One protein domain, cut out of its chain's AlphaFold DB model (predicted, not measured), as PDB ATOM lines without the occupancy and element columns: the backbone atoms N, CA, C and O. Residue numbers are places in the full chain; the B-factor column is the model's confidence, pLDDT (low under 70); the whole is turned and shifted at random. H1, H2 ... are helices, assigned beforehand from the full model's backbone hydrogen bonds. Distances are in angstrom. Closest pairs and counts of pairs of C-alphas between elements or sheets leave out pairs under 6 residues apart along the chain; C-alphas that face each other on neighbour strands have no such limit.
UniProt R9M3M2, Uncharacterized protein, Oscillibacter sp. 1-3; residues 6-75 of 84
ATOM      1  N   SER A   6     -42.112 -41.378   9.232       86.31
ATOM      2  CA  SER A   6     -43.184 -41.941   8.408       86.31
ATOM      3  C   SER A   6     -42.885 -41.855   6.908       86.31
ATOM      4  O   SER A   6     -43.203 -42.787   6.174       86.31
ATOM      5  N   GLU A   7     -42.269 -40.765   6.446       91.19
ATOM      6  CA  GLU A   7     -41.861 -40.597   5.044       91.19
ATOM      7  C   GLU A   7     -40.701 -41.528   4.684       91.19
ATOM      8  O   GLU A   7     -40.708 -42.115   3.604       91.19
ATOM      9  N   GLU A   8     -39.752 -41.736   5.599       90.38
ATOM     10  CA  GLU A   8     -38.645 -42.682   5.408       90.38
ATOM     11  C   GLU A   8     -39.144 -44.130   5.302       90.38
ATOM     12  O   GLU A   8     -38.777 -44.856   4.374       90.38
ATOM     13  N   LEU A   9     -40.042 -44.541   6.204       89.81
ATOM     14  CA  LEU A   9     -40.656 -45.871   6.171       89.81
ATOM     15  C   LEU A   9     -41.498 -46.079   4.907       89.81
ATOM     16  O   LEU A   9     -41.492 -47.165   4.322       89.81
ATOM     17  N   LEU A  10     -42.203 -45.039   4.457       91.25
ATOM     18  CA  LEU A  10     -42.971 -45.082   3.219       91.25
ATOM     19  C   LEU A  10     -42.052 -45.203   1.997       91.25
ATOM     20  O   LEU A  10     -42.310 -46.032   1.126       91.25
ATOM     21  N   ALA A  11     -40.959 -44.438   1.946       92.38
ATOM     22  CA  ALA A  11     -39.960 -44.533   0.884       92.38
ATOM     23  C   ALA A  11     -39.341 -45.936   0.821       92.38
ATOM     24  O   ALA A  11     -39.186 -46.500  -0.264       92.38
ATOM     25  N   GLN A  12     -39.063 -46.538   1.979       90.25
ATOM     26  CA  GLN A  12     -38.562 -47.906   2.065       90.25
ATOM     27  C   GLN A  12     -39.581 -48.928   1.533       90.25
ATOM     28  O   GLN A  12     -39.215 -49.811   0.755       90.25
ATOM     29  N   ALA A  13     -40.855 -48.806   1.915       92.38
ATOM     30  CA  ALA A  13     -41.916 -49.700   1.451       92.38
ATOM     31  C   ALA A  13     -42.141 -49.590  -0.066       92.38
ATOM     32  O   ALA A  13     -42.231 -50.607  -0.755       92.38
ATOM     33  N   ILE A  14     -42.163 -48.362  -0.596       93.88
ATOM     34  CA  ILE A  14     -42.271 -48.096  -2.035       93.88
ATOM     35  C   ILE A  14     -41.071 -48.691  -2.771       93.88
ATOM     36  O   ILE A  14     -41.253 -49.411  -3.750       93.88
ATOM     37  N   GLY A  15     -39.852 -48.444  -2.285       89.25
ATOM     38  CA  GLY A  15     -38.633 -48.981  -2.882       89.25
ATOM     39  C   GLY A  15     -38.652 -50.507  -2.954       89.25
ATOM     40  O   GLY A  15     -38.362 -51.078  -4.003       89.25
ATOM     41  N   ALA A  16     -39.068 -51.177  -1.876       88.75
ATOM     42  CA  ALA A  16     -39.177 -52.633  -1.846       88.75
ATOM     43  C   ALA A  16     -40.189 -53.172  -2.872       88.75
ATOM     44  O   ALA A  16     -39.926 -54.186  -3.518       88.75
ATOM     45  N   GLU A  17     -41.327 -52.502  -3.047       88.75
ATOM     46  CA  GLU A  17     -42.356 -52.945  -3.988       88.75
ATOM     47  C   GLU A  17     -41.959 -52.691  -5.447       88.75
ATOM     48  O   GLU A  17     -42.127 -53.559  -6.304       88.75
ATOM     49  N   VAL A  18     -41.323 -51.550  -5.718       86.38
ATOM     50  CA  VAL A  18     -40.740 -51.238  -7.029       86.38
ATOM     51  C   VAL A  18     -39.666 -52.262  -7.401       86.38
ATOM     52  O   VAL A  18     -39.660 -52.764  -8.524       86.38
ATOM     53  N   LEU A  19     -38.796 -52.648  -6.461       80.75
ATOM     54  CA  LEU A  19     -37.780 -53.680  -6.692       80.75
ATOM     55  C   LEU A  19     -38.399 -55.038  -7.059       80.75
ATOM     56  O   LEU A  19     -37.931 -55.695  -7.995       80.75
ATOM     57  N   LYS A  20     -39.470 -55.459  -6.374       81.44
ATOM     58  CA  LYS A  20     -40.201 -56.695  -6.717       81.44
ATOM     59  C   LYS A  20     -40.835 -56.629  -8.107       81.44
ATOM     60  O   LYS A  20     -40.752 -57.595  -8.860       81.44
ATOM     61  N   TYR A  21     -41.440 -55.497  -8.462       78.31
ATOM     62  CA  TYR A  21     -42.040 -55.308  -9.782       78.31
ATOM     63  C   TYR A  21     -40.987 -55.403 -10.899       78.31
ATOM     64  O   TYR A  21     -41.137 -56.156 -11.859       78.31
ATOM     65  N   LEU A  22     -39.862 -54.701 -10.737       73.88
ATOM     66  CA  LEU A  22     -38.797 -54.645 -11.741       73.88
ATOM     67  C   LEU A  22     -38.071 -55.982 -11.932       73.88
ATOM     68  O   LEU A  22     -37.607 -56.280 -13.036       73.88
ATOM     69  N   THR A  23     -37.964 -56.790 -10.874       68.75
ATOM     70  CA  THR A  23     -37.352 -58.127 -10.935       68.75
ATOM     71  C   THR A  23     -38.233 -59.153 -11.644       68.75
ATOM     72  O   THR A  23     -37.696 -60.061 -12.278       68.75
ATOM     73  N   HIS A  24     -39.558 -58.989 -11.615       69.62
ATOM     74  CA  HIS A  24     -40.499 -59.905 -12.264       69.62
ATOM     75  C   HIS A  24     -40.528 -59.767 -13.799       69.62
ATOM     76  O   HIS A  24     -40.715 -60.757 -14.503       69.62
ATOM     77  N   GLU A  25     -40.305 -58.568 -14.344       64.00
ATOM     78  CA  GLU A  25     -40.442 -58.306 -15.791       64.00
ATOM     79  C   GLU A  25     -39.123 -58.374 -16.588       64.00
ATOM     80  O   GLU A  25     -39.083 -58.035 -17.768       64.00
ATOM     81  N   GLY A  26     -38.007 -58.789 -15.976       64.12
ATOM     82  CA  GLY A  26     -36.686 -58.798 -16.633       64.12
ATOM     83  C   GLY A  26     -36.071 -57.403 -16.845       64.12
ATOM     84  O   GLY A  26     -34.876 -57.291 -17.129       64.12
ATOM     85  N   THR A  27     -36.848 -56.342 -16.609       66.00
ATOM     86  CA  THR A  27     -36.470 -54.921 -16.623       66.00
ATOM     87  C   THR A  27     -35.335 -54.605 -15.645       66.00
ATOM     88  O   THR A  27     -34.488 -53.759 -15.931       66.00
ATOM     89  N   TRP A  28     -35.241 -55.344 -14.533       66.69
ATOM     90  CA  TRP A  28     -34.135 -55.258 -13.574       66.69
ATOM     91  C   TRP A  28     -32.764 -55.446 -14.226       66.69
ATOM     92  O   TRP A  28     -31.835 -54.707 -13.921       66.69
ATOM     93  N   LYS A  29     -32.630 -56.385 -15.170       65.50
ATOM     94  CA  LYS A  29     -31.349 -56.641 -15.837       65.50
ATOM     95  C   LYS A  29     -30.917 -55.451 -16.696       65.50
ATOM     96  O   LYS A  29     -29.748 -55.090 -16.667       65.50
ATOM     97  N   ALA A  30     -31.853 -54.818 -17.403       65.75
ATOM     98  CA  ALA A  30     -31.578 -53.624 -18.203       65.75
ATOM     99  C   ALA A  30     -31.241 -52.402 -17.326       65.75
ATOM    100  O   ALA A  30     -30.331 -51.646 -17.652       65.75
ATOM    101  N   LEU A  31     -31.928 -52.239 -16.189       65.06
ATOM    102  CA  LEU A  31     -31.654 -51.166 -15.229       65.06
ATOM    103  C   LEU A  31     -30.303 -51.336 -14.527       65.06
ATOM    104  O   LEU A  31     -29.541 -50.376 -14.444       65.06
ATOM    105  N   VAL A  32     -29.975 -52.549 -14.071       66.00
ATOM    106  CA  VAL A  32     -28.667 -52.854 -13.470       66.00
ATOM    107  C   VAL A  32     -27.552 -52.654 -14.491       66.00
ATOM    108  O   VAL A  32     -26.572 -51.994 -14.174       66.00
ATOM    109  N   GLN A  33     -27.724 -53.110 -15.737       67.00
ATOM    110  CA  GLN A  33     -26.744 -52.875 -16.802       67.00
ATOM    111  C   GLN A  33     -26.575 -51.387 -17.135       67.00
ATOM    112  O   GLN A  33     -25.453 -50.936 -17.351       67.00
ATOM    113  N   GLY A  34     -27.658 -50.603 -17.146       64.75
ATOM    114  CA  GLY A  34     -27.583 -49.151 -17.339       64.75
ATOM    115  C   GLY A  34     -26.870 -48.435 -16.185       64.75
ATOM    116  O   GLY A  34     -26.057 -47.537 -16.414       64.75
ATOM    117  N   MET A  35     -27.122 -48.864 -14.946       65.56
ATOM    118  CA  MET A  35     -26.460 -48.341 -13.749       65.56
ATOM    119  C   MET A  35     -24.967 -48.697 -13.726       65.56
ATOM    120  O   MET A  35     -24.135 -47.813 -13.528       65.56
ATOM    121  N   GLU A  36     -24.617 -49.961 -13.982       62.59
ATOM    122  CA  GLU A  36     -23.228 -50.420 -14.105       62.59
ATOM    123  C   GLU A  36     -22.498 -49.670 -15.228       62.59
ATOM    124  O   GLU A  36     -21.382 -49.199 -15.026       62.59
ATOM    125  N   SER A  37     -23.153 -49.461 -16.376       70.25
ATOM    126  CA  SER A  37     -22.610 -48.671 -17.488       70.25
ATOM    127  C   SER A  37     -22.319 -47.227 -17.081       70.25
ATOM    128  O   SER A  37     -21.286 -46.682 -17.458       70.25
ATOM    129  N   THR A  38     -23.207 -46.605 -16.305       70.81
ATOM    130  CA  THR A  38     -23.037 -45.213 -15.861       70.81
ATOM    131  C   THR A  38     -21.900 -45.095 -14.849       70.81
ATOM    132  O   THR A  38     -21.059 -44.209 -14.964       70.81
ATOM    133  N   ALA A  39     -21.821 -46.014 -13.884       66.25
ATOM    134  CA  ALA A  39     -20.745 -46.033 -12.895       66.25
ATOM    135  C   ALA A  39     -19.370 -46.268 -13.546       66.25
ATOM    136  O   ALA A  39     -18.390 -45.609 -13.188       66.25
ATOM    137  N   LEU A  40     -19.303 -47.165 -14.535       69.75
ATOM    138  CA  LEU A  40     -18.094 -47.400 -15.323       69.75
ATOM    139  C   LEU A  40     -17.721 -46.179 -16.167       69.75
ATOM    140  O   LEU A  40     -16.546 -45.822 -16.215       69.75
ATOM    141  N   GLN A  41     -18.700 -45.510 -16.779       70.38
ATOM    142  CA  GLN A  41     -18.469 -44.298 -17.562       70.38
ATOM    143  C   GLN A  41     -17.918 -43.160 -16.693       70.38
ATOM    144  O   GLN A  41     -16.887 -42.586 -17.028       70.38
ATOM    145  N   VAL A  42     -18.538 -42.892 -15.543       73.62
ATOM    146  CA  VAL A  42     -18.061 -41.876 -14.591       73.62
ATOM    147  C   VAL A  42     -16.655 -42.214 -14.090       73.62
ATOM    148  O   VAL A  42     -15.797 -41.340 -14.001       73.62
ATOM    149  N   SER A  43     -16.379 -43.489 -13.814       67.50
ATOM    150  CA  SER A  43     -15.041 -43.924 -13.392       67.50
ATOM    151  C   SER A  43     -13.992 -43.716 -14.491       67.50
ATOM    152  O   SER A  43     -12.870 -43.311 -14.193       67.50
ATOM    153  N   ALA A  44     -14.349 -43.949 -15.756       69.31
ATOM    154  CA  ALA A  44     -13.473 -43.707 -16.901       69.31
ATOM    155  C   ALA A  44     -13.223 -42.207 -17.137       69.31
ATOM    156  O   ALA A  44     -12.097 -41.810 -17.439       69.31
ATOM    157  N   GLU A  45     -14.240 -41.363 -16.949       69.44
ATOM    158  CA  GLU A  45     -14.105 -39.901 -17.007       69.44
ATOM    159  C   GLU A  45     -13.167 -39.389 -15.904       69.44
ATOM    160  O   GLU A  45     -12.240 -38.630 -16.188       69.44
ATOM    161  N   ILE A  46     -13.323 -39.874 -14.666       68.94
ATOM    162  CA  ILE A  46     -12.423 -39.541 -13.551       68.94
ATOM    163  C   ILE A  46     -10.990 -39.997 -13.846       68.94
ATOM    164  O   ILE A  46     -10.058 -39.222 -13.654       68.94
ATOM    165  N   GLN A  47     -10.789 -41.222 -14.342       66.12
ATOM    166  CA  GLN A  47      -9.454 -41.695 -14.730       66.12
ATOM    167  C   GLN A  47      -8.840 -40.850 -15.848       66.12
ATOM    168  O   GLN A  47      -7.641 -40.602 -15.826       66.12
ATOM    169  N   THR A  48      -9.644 -40.391 -16.806       73.50
ATOM    170  CA  THR A  48      -9.173 -39.515 -17.890       73.50
ATOM    171  C   THR A  48      -8.681 -38.182 -17.340       73.50
ATOM    172  O   THR A  48      -7.619 -37.724 -17.739       73.50
ATOM    173  N   ILE A  49      -9.412 -37.597 -16.386       71.88
ATOM    174  CA  ILE A  49      -8.998 -36.368 -15.701       71.88
ATOM    175  C   ILE A  49      -7.711 -36.613 -14.905       71.88
ATOM    176  O   ILE A  49      -6.769 -35.848 -15.022       71.88
ATOM    177  N   LEU A  50      -7.630 -37.690 -14.120       61.69
ATOM    178  CA  LEU A  50      -6.451 -37.966 -13.288       61.69
ATOM    179  C   LEU A  50      -5.188 -38.296 -14.097       61.69
ATOM    180  O   LEU A  50      -4.089 -38.035 -13.624       61.69
ATOM    181  N   ASN A  51      -5.345 -38.872 -15.289       69.25
ATOM    182  CA  ASN A  51      -4.240 -39.209 -16.188       69.25
ATOM    183  C   ASN A  51      -3.921 -38.089 -17.192       69.25
ATOM    184  O   ASN A  51      -3.099 -38.290 -18.086       69.25
ATOM    185  N   ASP A  52      -4.583 -36.936 -17.096       69.06
ATOM    186  CA  ASP A  52      -4.241 -35.776 -17.906       69.06
ATOM    187  C   ASP A  52      -2.910 -35.186 -17.407       69.06
ATOM    188  O   ASP A  52      -2.863 -34.397 -16.465       69.06
ATOM    189  N   GLU A  53      -1.814 -35.566 -18.069       64.06
ATOM    190  CA  GLU A  53      -0.448 -35.097 -17.783       64.06
ATOM    191  C   GLU A  53      -0.285 -33.568 -17.943       64.06
ATOM    192  O   GLU A  53       0.746 -33.007 -17.570       64.06
ATOM    193  N   THR A  54      -1.289 -32.858 -18.477       66.75
ATOM    194  CA  THR A  54      -1.308 -31.387 -18.521       66.75
ATOM    195  C   THR A  54      -1.833 -30.754 -17.227       66.75
ATOM    196  O   THR A  54      -1.566 -29.576 -16.972       66.75
ATOM    197  N   LEU A  55      -2.527 -31.525 -16.378       62.25
ATOM    198  CA  LEU A  55      -2.964 -31.109 -15.039       62.25
ATOM    199  C   LEU A  55      -1.846 -31.190 -13.992       62.25
ATOM    200  O   LEU A  55      -1.977 -30.595 -12.922       62.25
ATOM    201  N   ASP A  56      -0.731 -31.842 -14.323       60.34
ATOM    202  CA  ASP A  56       0.475 -31.911 -13.496       60.34
ATOM    203  C   ASP A  56       1.278 -30.601 -13.479       60.34
ATOM    204  O   ASP A  56       2.335 -30.552 -12.853       60.34
ATOM    205  N   ASP A  57       0.804 -29.520 -14.121       64.81
ATOM    206  CA  ASP A  57       1.417 -28.199 -13.980       64.81
ATOM    207  C   ASP A  57       1.194 -27.676 -12.552       64.81
ATOM    208  O   ASP A  57       0.113 -27.157 -12.228       64.81
ATOM    209  N   PRO A  58       2.222 -27.695 -11.679       64.56
ATOM    210  CA  PRO A  58       2.071 -27.234 -10.308       64.56
ATOM    211  C   PRO A  58       1.744 -25.734 -10.271       64.56
ATOM    212  O   PRO A  58       1.298 -25.220  -9.246       64.56
ATOM    213  N   ALA A  59       1.972 -24.994 -11.365       63.94
ATOM    214  CA  ALA A  59       1.540 -23.612 -11.491       63.94
ATOM    215  C   ALA A  59       0.021 -23.480 -11.682       63.94
ATOM    216  O   ALA A  59      -0.544 -22.519 -11.163       63.94
ATOM    217  N   CYS A  60      -0.656 -24.419 -12.350       70.38
ATOM    218  CA  CYS A  60      -2.113 -24.411 -12.503       70.38
ATOM    219  C   CYS A  60      -2.811 -24.596 -11.146       70.38
ATOM    220  O   CYS A  60      -3.634 -23.767 -10.751       70.38
ATOM    221  N   PHE A  61      -2.379 -25.591 -10.368       71.81
ATOM    222  CA  PHE A  61      -2.888 -25.836  -9.016       71.81
ATOM    223  C   PHE A  61      -2.649 -24.641  -8.081       71.81
ATOM    224  O   PHE A  61      -3.574 -24.149  -7.439       71.81
ATOM    225  N   ARG A  62      -1.432 -24.075  -8.094       66.25
ATOM    226  CA  ARG A  62      -1.107 -22.865  -7.318       66.25
ATOM    227  C   ARG A  62      -1.942 -21.645  -7.722       66.25
ATOM    228  O   ARG A  62      -2.206 -20.788  -6.883       66.25
ATOM    229  N   ARG A  63      -2.346 -21.528  -8.993       66.88
ATOM    230  CA  ARG A  63      -3.224 -20.439  -9.459       66.88
ATOM    231  C   ARG A  63      -4.652 -20.619  -8.954       66.88
ATOM    232  O   ARG A  63      -5.252 -19.627  -8.552       66.88
ATOM    233  N   ILE A  64      -5.167 -21.847  -8.941       76.75
ATOM    234  CA  ILE A  64      -6.473 -22.165  -8.344       76.75
ATOM    235  C   ILE A  64      -6.443 -21.852  -6.841       76.75
ATOM    236  O   ILE A  64      -7.329 -21.149  -6.358       76.75
ATOM    237  N   ASP A  65      -5.379 -22.242  -6.135       74.75
ATOM    238  CA  ASP A  65      -5.200 -21.931  -4.710       74.75
ATOM    239  C   ASP A  65      -5.153 -20.427  -4.430       74.75
ATOM    240  O   ASP A  65      -5.875 -19.937  -3.563       74.75
ATOM    241  N   ALA A  66      -4.391 -19.657  -5.213       71.50
ATOM    242  CA  ALA A  66      -4.324 -18.204  -5.052       71.50
ATOM    243  C   ALA A  66      -5.687 -17.511  -5.265       71.50
ATOM    244  O   ALA A  66      -5.978 -16.490  -4.632       71.50
ATOM    245  N   ILE A  67      -6.531 -18.053  -6.150       73.62
ATOM    246  CA  ILE A  67      -7.892 -17.557  -6.391       73.62
ATOM    247  C   ILE A  67      -8.802 -17.905  -5.206       73.62
ATOM    248  O   ILE A  67      -9.510 -17.029  -4.709       73.62
ATOM    249  N   VAL A  68      -8.749 -19.140  -4.706       80.19
ATOM    250  CA  VAL A  68      -9.525 -19.579  -3.533       80.19
ATOM    251  C   VAL A  68      -9.141 -18.772  -2.286       80.19
ATOM    252  O   VAL A  68     -10.011 -18.256  -1.584       80.19
ATOM    253  N   GLU A  69      -7.846 -18.543  -2.052       76.62
ATOM    254  CA  GLU A  69      -7.368 -17.676  -0.971       76.62
ATOM    255  C   GLU A  69      -7.844 -16.224  -1.119       76.62
ATOM    256  O   GLU A  69      -8.130 -15.548  -0.126       76.62
ATOM    257  N   ALA A  70      -7.944 -15.706  -2.346       73.31
ATOM    258  CA  ALA A  70      -8.500 -14.377  -2.585       73.31
ATOM    259  C   ALA A  70      -9.989 -14.308  -2.215       73.31
ATOM    260  O   ALA A  70     -10.410 -13.315  -1.622       73.31
ATOM    261  N   PHE A  71     -10.767 -15.355  -2.494       72.19
ATOM    262  CA  PHE A  71     -12.167 -15.445  -2.068       72.19
ATOM    263  C   PHE A  71     -12.271 -15.461  -0.539       72.19
ATOM    264  O   PHE A  71     -12.971 -14.620   0.033       72.19
ATOM    265  N   HIS A  72     -11.481 -16.305   0.133       77.31
ATOM    266  CA  HIS A  72     -11.470 -16.393   1.595       77.31
ATOM    267  C   HIS A  72     -11.069 -15.075   2.271       77.31
ATOM    268  O   HIS A  72     -11.738 -14.637   3.207       77.31
ATOM    269  N   ARG A  73     -10.039 -14.376   1.768       78.50
ATOM    270  CA  ARG A  73      -9.633 -13.054   2.294       78.50
ATOM    271  C   ARG A  73     -10.710 -11.977   2.159       78.50
ATOM    272  O   ARG A  73     -10.675 -11.004   2.903       78.50
ATOM    273  N   ASN A  74     -11.654 -12.147   1.235       80.75
ATOM    274  CA  ASN A  74     -12.775 -11.229   1.025       80.75
ATOM    275  C   ASN A  74     -14.088 -11.740   1.648       80.75
ATOM    276  O   ASN A  74     -15.153 -11.202   1.359       80.75
ATOM    277  N   GLY A  75     -14.027 -12.768   2.503       76.25
ATOM    278  CA  GLY A  75     -15.196 -13.310   3.200       76.25
ATOM    279  C   GLY A  75     -16.150 -14.109   2.308       76.25
ATOM    280  O   GLY A  75     -17.291 -14.347   2.697       76.25
TER     281      GLY A  75
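Overview. This is residues 6 to 75 of the 84 residues of an uncharacterized protein of Oscillibacter sp. 1-3 (UniProt R9M3M2). The model is an open, flat U: the long helix H2 makes the base, and H1 and H3 stand off its two ends toward the same side as two arms, with an empty space between them. H1 meets the base at a corner, while H3 is joined to the other end of H2 through a loop of seven residues, 51 to 57. The printed part has 70 residues, with three named helices in the order H1, H2, H3 and no named strand; its class is all helix. The whole is extended, with a radius of gyration of the C-alphas of 22.1 A, and flat, spanning 56 by 35 by 9 A along its three main axes.

Arrangement. Begin with the longest helix, H2, residues 27 to 50. Look before it for H1, residues 6 to 24: the two touch only at the corner by their link, and only just, with 3 pairs of C-alphas within 8 A. The closest C-alphas of the two are those of Leu 22 and Trp 28, 5.0 A apart. H1 touches H2 with residues 19 to 23 alone, and H2 touches H1 with residues 28 to 29 alone. Their lines stand at 72 degrees, only just about perpendicular, and their centres are 23.6 A apart. After H2, look for H3, residues 58 to 73, which touches no helix: H2 and H3 are apart, and so are H1 and H3. Along the backbones of H1, H2 and H3 you will find every O i to N i+4 pair within hydrogen-bond range.

Along the chain. Find C-alpha 27 at (-36.470, -54.921, -16.623); from there H2 runs 34.6 A to C-alpha 50 at (-6.451, -37.966, -13.288). Go back to C-alpha 6 at (-43.184, -41.941, 8.408), where H1 begins; it runs 27.5 A to His 24. H3 begins at Pro 58 and runs 22.3 A to C-alpha 73 at (-9.633, -13.054, 2.294).

Size, cuts and confidence. The two C-alphas farthest apart are those of His 24 and Arg 73, at 58.0 A; those of Ser 6 and Gly 75, the first and last printed, are 40.4 A apart. Residues 6 to 18, which belong to H1, stand free, and so do residues 32 to 75, of which 32 to 50 belong to H2 and 58 to 73 to H3. The link from H1 to H2 is tight, with 2 residues, and that from H2 to H3 is short, with 7. The printed part has no cut. Read the B-factor column for the model's confidence: the mean pLDDT of the printed part is 73.5, and 33 residues are under 70, namely 23 to 36, 39 to 40, 43 to 47, 50 to 59 and 62 to 63.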